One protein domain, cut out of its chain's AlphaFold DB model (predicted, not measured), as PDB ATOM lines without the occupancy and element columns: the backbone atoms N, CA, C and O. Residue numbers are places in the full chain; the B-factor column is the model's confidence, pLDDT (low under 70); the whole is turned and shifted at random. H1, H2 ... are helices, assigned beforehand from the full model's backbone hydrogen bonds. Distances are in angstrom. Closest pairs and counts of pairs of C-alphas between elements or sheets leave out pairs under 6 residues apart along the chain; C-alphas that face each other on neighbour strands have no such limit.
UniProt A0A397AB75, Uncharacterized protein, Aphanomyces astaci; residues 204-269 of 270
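Overview. This is residues 204 to 269 of the 270 residues of an uncharacterized protein of Aphanomyces astaci (UniProt A0A397AB75). Three helices follow one another end to end in an open, angular frame: H1 and H2 make a V, and at the far end of H2 the backbone turns another corner into H3. The helices meet near their linked ends, and the space between their far ends is empty. The printed part has 66 residues with three named helices, in the order H1, H2, H3, and no named strand; its class is all helix. It is only just loose, close to extended, with a radius of gyration of the C-alphas of 16.1 A and spans of 41 by 36 by 31 A.

Arrangement. Begin with the longest helix, H1, residues 204 to 226, and look from there to H2, residues 229 to 250. They are close but not clearly touching; their closest C-alphas, those of Ile 224 and Lys 232, are 6.8 A apart. They run opposite ways at a steep tilt of 39 degrees. Next find H3, residues 253 to 267, which is close to H2 but not clearly touching it; the closest C-alphas, those of Leu 247 and Met 253, are 5.1 A apart. H2 and H3 run opposite ways at a steep tilt of 64 degrees. H1 and H3 are apart. In H1, H2 and H3 every O i to N i+4 pair is within hydrogen-bond range.

Along the chain. Find C-alpha 204 at (417.879, -40.147, 530.054); from there H1 runs 33.0 A to C-alpha 226. H2 starts at C-alpha 229, at (389.368, -23.474, 508.696), and runs 31.0 A to C-alpha 250. H3 runs 21.8 A from C-alpha 253 to C-alpha 267, at (414.599, -31.894, 494.008).

Size, cuts and confidence. The two C-alphas farthest apart, those of Ile 204 and Pro 230, are 41.0 A apart. The printed part has no cut, and both links are tight, with 2 residues each. Residues 204 to 223 of H1, 237 to 243 of H2, and 257 to 269, of which 257 to 267 belong to H3, stand free. The mean pLDDT of the printed part is 74.8; look for values under 70 at residues 204 to 211, 213, 262 and 265 to 269.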
ATOM      1  N   ILE A 204     419.306 -39.796 529.914       58.00
ATOM      2  CA  ILE A 204     417.879 -40.147 530.054       58.00
ATOM      3  C   ILE A 204     417.008 -38.880 530.118       58.00
ATOM      4  O   ILE A 204     415.945 -38.809 529.516       58.00
ATOM      5  N   GLU A 205     417.502 -37.825 530.759       53.91
ATOM      6  CA  GLU A 205     416.859 -36.509 530.824       53.91
ATOM      7  C   GLU A 205     416.628 -35.869 529.443       53.91
ATOM      8  O   GLU A 205     415.588 -35.260 529.207       53.91
ATOM      9  N   PHE A 206     417.573 -36.022 528.510       49.94
ATOM     10  CA  PHE A 206     417.433 -35.546 527.134       49.94
ATOM     11  C   PHE A 206     416.416 -36.388 526.367       49.94
ATOM     12  O   PHE A 206     415.594 -35.842 525.637       49.94
ATOM     13  N   GLU A 207     416.433 -37.707 526.558       56.03
ATOM     14  CA  GLU A 207     415.439 -38.598 525.962       56.03
ATOM     15  C   GLU A 207     414.020 -38.249 526.439       56.03
ATOM     16  O   GLU A 207     413.093 -38.170 525.634       56.03
ATOM     17  N   HIS A 208     413.863 -37.946 527.729       66.38
ATOM     18  CA  HIS A 208     412.616 -37.446 528.300       66.38
ATOM     19  C   HIS A 208     412.227 -36.085 527.716       66.38
ATOM     20  O   HIS A 208     411.088 -35.920 527.291       66.38
ATOM     21  N   ALA A 209     413.155 -35.128 527.631       56.59
ATOM     22  CA  ALA A 209     412.879 -33.805 527.074       56.59
ATOM     23  C   ALA A 209     412.458 -33.865 525.595       56.59
ATOM     24  O   ALA A 209     411.540 -33.155 525.186       56.59
ATOM     25  N   VAL A 210     413.090 -34.734 524.797       61.50
ATOM     26  CA  VAL A 210     412.718 -34.969 523.395       61.50
ATOM     27  C   VAL A 210     411.334 -35.607 523.297       61.50
ATOM     28  O   VAL A 210     410.519 -35.127 522.511       61.50
ATOM     29  N   ARG A 211     411.039 -36.622 524.123       68.06
ATOM     30  CA  ARG A 211     409.702 -37.237 524.184       68.06
ATOM     31  C   ARG A 211     408.638 -36.212 524.562       68.06
ATOM     32  O   ARG A 211     407.666 -36.067 523.838       68.06
ATOM     33  N   THR A 212     408.863 -35.417 525.608       70.00
ATOM     34  CA  THR A 212     407.944 -34.341 526.010       70.00
ATOM     35  C   THR A 212     407.750 -33.309 524.900       70.00
ATOM     36  O   THR A 212     406.632 -32.866 524.663       70.00
ATOM     37  N   ALA A 213     408.811 -32.924 524.185       63.16
ATOM     38  CA  ALA A 213     408.688 -32.011 523.053       63.16
ATOM     39  C   ALA A 213     407.858 -32.619 521.908       63.16
ATOM     40  O   ALA A 213     407.034 -31.917 521.324       63.16
ATOM     41  N   GLN A 214     408.036 -33.909 521.611       70.50
ATOM     42  CA  GLN A 214     407.223 -34.633 520.630       70.50
ATOM     43  C   GLN A 214     405.759 -34.723 521.062       70.50
ATOM     44  O   GLN A 214     404.889 -34.345 520.283       70.50
ATOM     45  N   ASP A 215     405.496 -35.098 522.312       80.69
ATOM     46  CA  ASP A 215     404.144 -35.168 522.868       80.69
ATOM     47  C   ASP A 215     403.449 -33.799 522.827       80.69
ATOM     48  O   ASP A 215     402.276 -33.699 522.465       80.69
ATOM     49  N   ASN A 216     404.182 -32.722 523.127       75.06
ATOM     50  CA  ASN A 216     403.673 -31.355 523.044       75.06
ATOM     51  C   ASN A 216     403.340 -30.955 521.602       75.06
ATOM     52  O   ASN A 216     402.297 -30.348 521.361       75.06
ATOM     53  N   VAL A 217     404.204 -31.287 520.636       75.00
ATOM     54  CA  VAL A 217     403.959 -31.007 519.211       75.00
ATOM     55  C   VAL A 217     402.762 -31.801 518.703       75.00
ATOM     56  O   VAL A 217     401.921 -31.248 517.998       75.00
ATOM     57  N   ASP A 218     402.650 -33.073 519.072       76.00
ATOM     58  CA  ASP A 218     401.542 -33.924 518.648       76.00
ATOM     59  C   ASP A 218     400.226 -33.510 519.316       76.00
ATOM     60  O   ASP A 218     399.182 -33.498 518.663       76.00
ATOM     61  N   GLY A 219     400.261 -33.074 520.577       83.19
ATOM     62  CA  GLY A 219     399.119 -32.449 521.245       83.19
ATOM     63  C   GLY A 219     398.683 -31.155 520.556       83.19
ATOM     64  O   GLY A 219     397.496 -30.954 520.302       83.19
ATOM     65  N   LEU A 220     399.641 -30.307 520.178       76.62
ATOM     66  CA  LEU A 220     399.371 -29.058 519.471       76.62
ATOM     67  C   LEU A 220     398.814 -29.312 518.063       76.62
ATOM     68  O   LEU A 220     397.907 -28.605 517.641       76.62
ATOM     69  N   ARG A 221     399.279 -30.354 517.361       76.44
ATOM     70  CA  ARG A 221     398.703 -30.792 516.076       76.44
ATOM     71  C   ARG A 221     397.252 -31.237 516.214       76.44
ATOM     72  O   ARG A 221     396.429 -30.796 515.423       76.44
ATOM     73  N   ARG A 222     396.924 -32.039 517.234       81.62
ATOM     74  CA  ARG A 222     395.535 -32.460 517.497       81.62
ATOM     75  C   ARG A 222     394.626 -31.265 517.785       81.62
ATOM     76  O   ARG A 222     393.559 -31.165 517.197       81.62
ATOM     77  N   LEU A 223     395.084 -30.331 518.619       79.19
ATOM     78  CA  LEU A 223     394.355 -29.088 518.898       79.19
ATOM     79  C   LEU A 223     394.172 -28.234 517.643       79.19
ATOM     80  O   LEU A 223     393.103 -27.668 517.435       79.19
ATOM     81  N   ILE A 224     395.202 -28.143 516.795       78.19
ATOM     82  CA  ILE A 224     395.080 -27.459 515.511       78.19
ATOM     83  C   ILE A 224     394.014 -28.139 514.666       78.19
ATOM     84  O   ILE A 224     393.172 -27.431 514.131       78.19
ATOM     85  N   ASP A 225     394.010 -29.468 514.568       79.31
ATOM     86  CA  ASP A 225     393.050 -30.211 513.754       79.31
ATOM     87  C   ASP A 225     391.593 -29.992 514.183       79.31
ATOM     88  O   ASP A 225     390.731 -29.921 513.304       79.31
ATOM     89  N   GLU A 226     391.338 -29.774 515.475       81.75
ATOM     90  CA  GLU A 226     390.013 -29.462 516.033       81.75
ATOM     91  C   GLU A 226     389.483 -28.063 515.665       81.75
ATOM     92  O   GLU A 226     388.277 -27.830 515.745       81.75
ATOM     93  N   PHE A 227     390.335 -27.125 515.234       79.44
ATOM     94  CA  PHE A 227     389.881 -25.785 514.849       79.44
ATOM     95  C   PHE A 227     389.247 -25.738 513.449       79.44
ATOM     96  O   PHE A 227     389.709 -26.369 512.491       79.44
ATOM     97  N   ASP A 228     388.244 -24.874 513.291       82.88
ATOM     98  CA  ASP A 228     387.653 -24.566 511.989       82.88
ATOM     99  C   ASP A 228     388.655 -23.848 511.064       82.88
ATOM    100  O   ASP A 228     389.529 -23.086 511.494       82.88
ATOM    101  N   THR A 229     388.503 -24.040 509.750       79.19
ATOM    102  CA  THR A 229     389.368 -23.474 508.696       79.19
ATOM    103  C   THR A 229     389.687 -21.969 508.829       79.19
ATOM    104  O   THR A 229     390.847 -21.601 508.616       79.19
ATOM    105  N   PRO A 230     388.742 -21.066 509.170       82.94
ATOM    106  CA  PRO A 230     389.063 -19.652 509.377       82.94
ATOM    107  C   PRO A 230     389.979 -19.410 510.585       82.94
ATOM    108  O   PRO A 230     390.890 -18.588 510.495       82.94
ATOM    109  N   VAL A 231     389.795 -20.147 511.686       81.50
ATOM    110  CA  VAL A 231     390.629 -20.031 512.895       81.50
ATOM    111  C   VAL A 231     392.032 -20.576 512.628       81.50
ATOM    112  O   VAL A 231     393.016 -19.927 512.985       81.50
ATOM    113  N   LYS A 232     392.135 -21.698 511.900       80.38
ATOM    114  CA  LYS A 232     393.413 -22.247 511.417       80.38
ATOM    115  C   LYS A 232     394.211 -21.215 510.617       80.38
ATOM    116  O   LYS A 232     395.380 -20.997 510.913       80.38
ATOM    117  N   LYS A 233     393.573 -20.511 509.673       80.38
ATOM    118  CA  LYS A 233     394.229 -19.456 508.875       80.38
ATOM    119  C   LYS A 233     394.762 -18.300 509.720       80.38
ATOM    120  O   LYS A 233     395.861 -17.814 509.465       80.38
ATOM    121  N   VAL A 234     393.991 -17.841 510.706       85.81
ATOM    122  CA  VAL A 234     394.424 -16.755 511.604       85.81
ATOM    123  C   VAL A 234     395.607 -17.210 512.462       85.81
ATOM    124  O   VAL A 234     396.581 -16.472 512.614       85.81
ATOM    125  N   LEU A 235     395.558 -18.442 512.973       81.19
ATOM    126  CA  LEU A 235     396.639 -19.029 513.756       81.19
ATOM    127  C   LEU A 235     397.918 -19.202 512.923       81.19
ATOM    128  O   LEU A 235     398.993 -18.817 513.374       81.19
ATOM    129  N   GLU A 236     397.810 -19.705 511.692       80.75
ATOM    130  CA  GLU A 236     398.936 -19.811 510.758       80.75
ATOM    131  C   GLU A 236     399.589 -18.452 510.500       80.75
ATOM    132  O   GLU A 236     400.813 -18.334 510.571       80.75
ATOM    133  N   GLN A 237     398.793 -17.407 510.254       83.19
ATOM    134  CA  GLN A 237     399.307 -16.051 510.051       83.19
ATOM    135  C   GLN A 237     400.034 -15.521 511.293       83.19
ATOM    136  O   GLN A 237     401.110 -14.929 511.171       83.19
ATOM    137  N   ALA A 238     399.492 -15.766 512.488       84.38
ATOM    138  CA  ALA A 238     400.120 -15.366 513.744       84.38
ATOM    139  C   ALA A 238     401.446 -16.110 513.992       84.38
ATOM    140  O   ALA A 238     402.449 -15.484 514.347       84.38
ATOM    141  N   ILE A 239     401.479 -17.425 513.746       83.25
ATOM    142  CA  ILE A 239     402.691 -18.249 513.850       83.25
ATOM    143  C   ILE A 239     403.744 -17.762 512.854       83.25
ATOM    144  O   ILE A 239     404.891 -17.551 513.237       83.25
ATOM    145  N   GLN A 240     403.367 -17.523 511.595       82.69
ATOM    146  CA  GLN A 240     404.282 -17.023 510.567       82.69
ATOM    147  C   GLN A 240     404.854 -15.650 510.926       82.69
ATOM    148  O   GLN A 240     406.055 -15.426 510.764       82.69
ATOM    149  N   ALA A 241     404.026 -14.740 511.446       84.75
ATOM    150  CA  ALA A 241     404.475 -13.424 511.885       84.75
ATOM    151  C   ALA A 241     405.502 -13.532 513.022       84.75
ATOM    152  O   ALA A 241     406.581 -12.941 512.933       84.75
ATOM    153  N   LYS A 242     405.214 -14.345 514.048       84.00
ATOM    154  CA  LYS A 242     406.124 -14.558 515.182       84.00
ATOM    155  C   LYS A 242     407.396 -15.301 514.804       84.00
ATOM    156  O   LYS A 242     408.473 -14.949 515.274       84.00
ATOM    157  N   PHE A 243     407.298 -16.277 513.910       81.50
ATOM    158  CA  PHE A 243     408.461 -16.982 513.388       81.50
ATOM    159  C   PHE A 243     409.369 -16.043 512.586       81.50
ATOM    160  O   PHE A 243     410.582 -16.045 512.774       81.50
ATOM    161  N   LYS A 244     408.791 -15.178 511.746       81.12
ATOM    162  CA  LYS A 244     409.546 -14.172 510.990       81.12
ATOM    163  C   LYS A 244     410.233 -13.163 511.912       81.12
ATOM    164  O   LYS A 244     411.402 -12.858 511.694       81.12
ATOM    165  N   GLU A 245     409.541 -12.685 512.944       84.81
ATOM    166  CA  GLU A 245     410.116 -11.821 513.984       84.81
ATOM    167  C   GLU A 245     411.306 -12.509 514.674       84.81
ATOM    168  O   GLU A 245     412.397 -11.943 514.743       84.81
ATOM    169  N   TRP A 246     411.139 -13.769 515.084       85.00
ATOM    170  CA  TRP A 246     412.208 -14.561 515.690       85.00
ATOM    171  C   TRP A 246     413.409 -14.753 514.754       85.00
ATOM    172  O   TRP A 246     414.550 -14.621 515.197       85.00
ATOM    173  N   LEU A 247     413.192 -15.008 513.461       79.31
ATOM    174  CA  LEU A 247     414.275 -15.144 512.477       79.31
ATOM    175  C   LEU A 247     415.086 -13.857 512.301       79.31
ATOM    176  O   LEU A 247     416.301 -13.926 512.105       79.31
ATOM    177  N   VAL A 248     414.424 -12.700 512.368       77.75
ATOM    178  CA  VAL A 248     415.087 -11.392 512.300       77.75
ATOM    179  C   VAL A 248     415.900 -11.145 513.569       77.75
ATOM    180  O   VAL A 248     417.081 -10.824 513.474       77.75
ATOM    181  N   VAL A 249     415.304 -11.348 514.748       79.19
ATOM    182  CA  VAL A 249     415.964 -11.104 516.045       79.19
ATOM    183  C   VAL A 249     417.137 -12.058 516.279       79.19
ATOM    184  O   VAL A 249     418.179 -11.648 516.782       79.19
ATOM    185  N   SER A 250     416.992 -13.329 515.906       74.44
ATOM    186  CA  SER A 250     418.032 -14.346 516.103       74.44
ATOM    187  C   SER A 250     419.157 -14.300 515.063       74.44
ATOM    188  O   SER A 250     420.172 -14.966 515.250       74.44
ATOM    189  N   GLY A 251     418.995 -13.555 513.963       79.19
ATOM    190  CA  GLY A 251     419.958 -13.523 512.855       79.19
ATOM    191  C   GLY A 251     419.997 -14.803 512.005       79.19
ATOM    192  O   GLY A 251     420.818 -14.912 511.094       79.19
ATOM    193  N   ASN A 252     419.094 -15.760 512.247       75.75
ATOM    194  CA  ASN A 252     419.081 -17.073 511.589       75.75
ATOM    195  C   ASN A 252     418.419 -17.074 510.198       75.75
ATOM    196  O   ASN A 252     418.305 -18.121 509.563       75.75
ATOM    197  N   MET A 253     417.996 -15.912 509.690       76.81
ATOM    198  CA  MET A 253     417.307 -15.799 508.398       76.81
ATOM    199  C   MET A 253     418.101 -16.399 507.223       76.81
ATOM    200  O   MET A 253     417.499 -17.014 506.347       76.81
ATOM    201  N   ARG A 254     419.439 -16.275 507.211       72.69
ATOM    202  CA  ARG A 254     420.280 -16.873 506.153       72.69
ATOM    203  C   ARG A 254     420.225 -18.399 506.152       72.69
ATOM    204  O   ARG A 254     420.026 -18.984 505.100       72.69
ATOM    205  N   GLN A 255     420.285 -19.030 507.323       73.69
ATOM    206  CA  GLN A 255     420.290 -20.494 507.446       73.69
ATOM    207  C   GLN A 255     418.999 -21.119 506.896       73.69
ATOM    208  O   GLN A 255     419.029 -22.175 506.270       73.69
ATOM    209  N   VAL A 256     417.857 -20.448 507.083       74.06
ATOM    210  CA  VAL A 256     416.577 -20.890 506.509       74.06
ATOM    211  C   VAL A 256     416.582 -20.779 504.982       74.06
ATOM    212  O   VAL A 256     416.079 -21.672 504.306       74.06
ATOM    213  N   LEU A 257     417.168 -19.715 504.424       74.12
ATOM    214  CA  LEU A 257     417.304 -19.564 502.971       74.12
ATOM    215  C   LEU A 257     418.232 -20.631 502.379       74.12
ATOM    216  O   LEU A 257     417.901 -21.202 501.342       74.12
ATOM    217  N   ASP A 258     419.330 -20.943 503.064       74.00
ATOM    218  CA  ASP A 258     420.274 -21.984 502.653       74.00
ATOM    219  C   ASP A 258     419.601 -23.367 502.644       74.00
ATOM    220  O   ASP A 258     419.732 -24.118 501.678       74.00
ATOM    221  N   LEU A 259     418.786 -23.680 503.660       71.25
ATOM    222  CA  LEU A 259     417.983 -24.911 503.708       71.25
ATOM    223  C   LEU A 259     416.989 -25.011 502.544       71.25
ATOM    224  O   LEU A 259     416.838 -26.077 501.949       71.25
ATOM    225  N   VAL A 260     416.333 -23.906 502.179       75.38
ATOM    226  CA  VAL A 260     415.421 -23.867 501.024       75.38
ATOM    227  C   VAL A 260     416.179 -24.086 499.713       75.38
ATOM    228  O   VAL A 260     415.672 -24.759 498.815       75.38
ATOM    229  N   GLN A 261     417.387 -23.537 499.582       73.31
ATOM    230  CA  GLN A 261     418.224 -23.759 498.403       73.31
ATOM    231  C   GLN A 261     418.715 -25.207 498.312       73.31
ATOM    232  O   GLN A 261     418.679 -25.780 497.224       73.31
ATOM    233  N   LEU A 262     419.097 -25.818 499.435       67.69
ATOM    234  CA  LEU A 262     419.482 -27.229 499.502       67.69
ATOM    235  C   LEU A 262     418.321 -28.159 499.129       67.69
ATOM    236  O   LEU A 262     418.512 -29.093 498.355       67.69
ATOM    237  N   GLU A 263     417.110 -27.879 499.612       73.50
ATOM    238  CA  GLU A 263     415.919 -28.657 499.259       73.50
ATOM    239  C   GLU A 263     415.574 -28.522 497.769       73.50
ATOM    240  O   GLU A 263     415.281 -29.516 497.106       73.50
ATOM    241  N   LYS A 264     415.692 -27.312 497.202       75.88
ATOM    242  CA  LYS A 264     415.558 -27.117 495.754       75.88
ATOM    243  C   LYS A 264     416.621 -27.898 494.991       75.88
ATOM    244  O   LYS A 264     416.268 -28.623 494.070       75.88
ATOM    245  N   ALA A 265     417.894 -27.807 495.371       69.25
ATOM    246  CA  ALA A 265     418.972 -28.546 494.712       69.25
ATOM    247  C   ALA A 265     418.739 -30.068 494.760       69.25
ATOM    248  O   ALA A 265     418.942 -30.753 493.761       69.25
ATOM    249  N   ARG A 266     418.227 -30.584 495.883       69.19
ATOM    250  CA  ARG A 266     417.859 -31.997 496.055       69.19
ATOM    251  C   ARG A 266     416.735 -32.436 495.115       69.19
ATOM    252  O   ARG A 266     416.801 -33.531 494.574       69.19
ATOM    253  N   GLN A 267     415.723 -31.595 494.905       68.31
ATOM    254  CA  GLN A 267     414.599 -31.894 494.008       68.31
ATOM    255  C   GLN A 267     414.975 -31.879 492.517       68.31
ATOM    256  O   GLN A 267     414.271 -32.490 491.727       68.31
ATOM    257  N   HIS A 268     416.066 -31.209 492.132       63.69
ATOM    258  CA  HIS A 268     416.567 -31.189 490.747       63.69
ATOM    259  C   HIS A 268     417.600 -32.293 490.457       63.69
ATOM    260  O   HIS A 268     418.019 -32.449 489.314       63.69
ATOM    261  N   ALA A 269     418.051 -33.020 491.484       52.47
ATOM    262  CA  ALA A 269     419.028 -34.106 491.375       52.47
ATOM    263  C   ALA A 269     418.380 -35.505 491.269       52.47
ATOM    264  O   ALA A 269     419.092 -36.510 491.299       52.47
TER     265      ALA A 269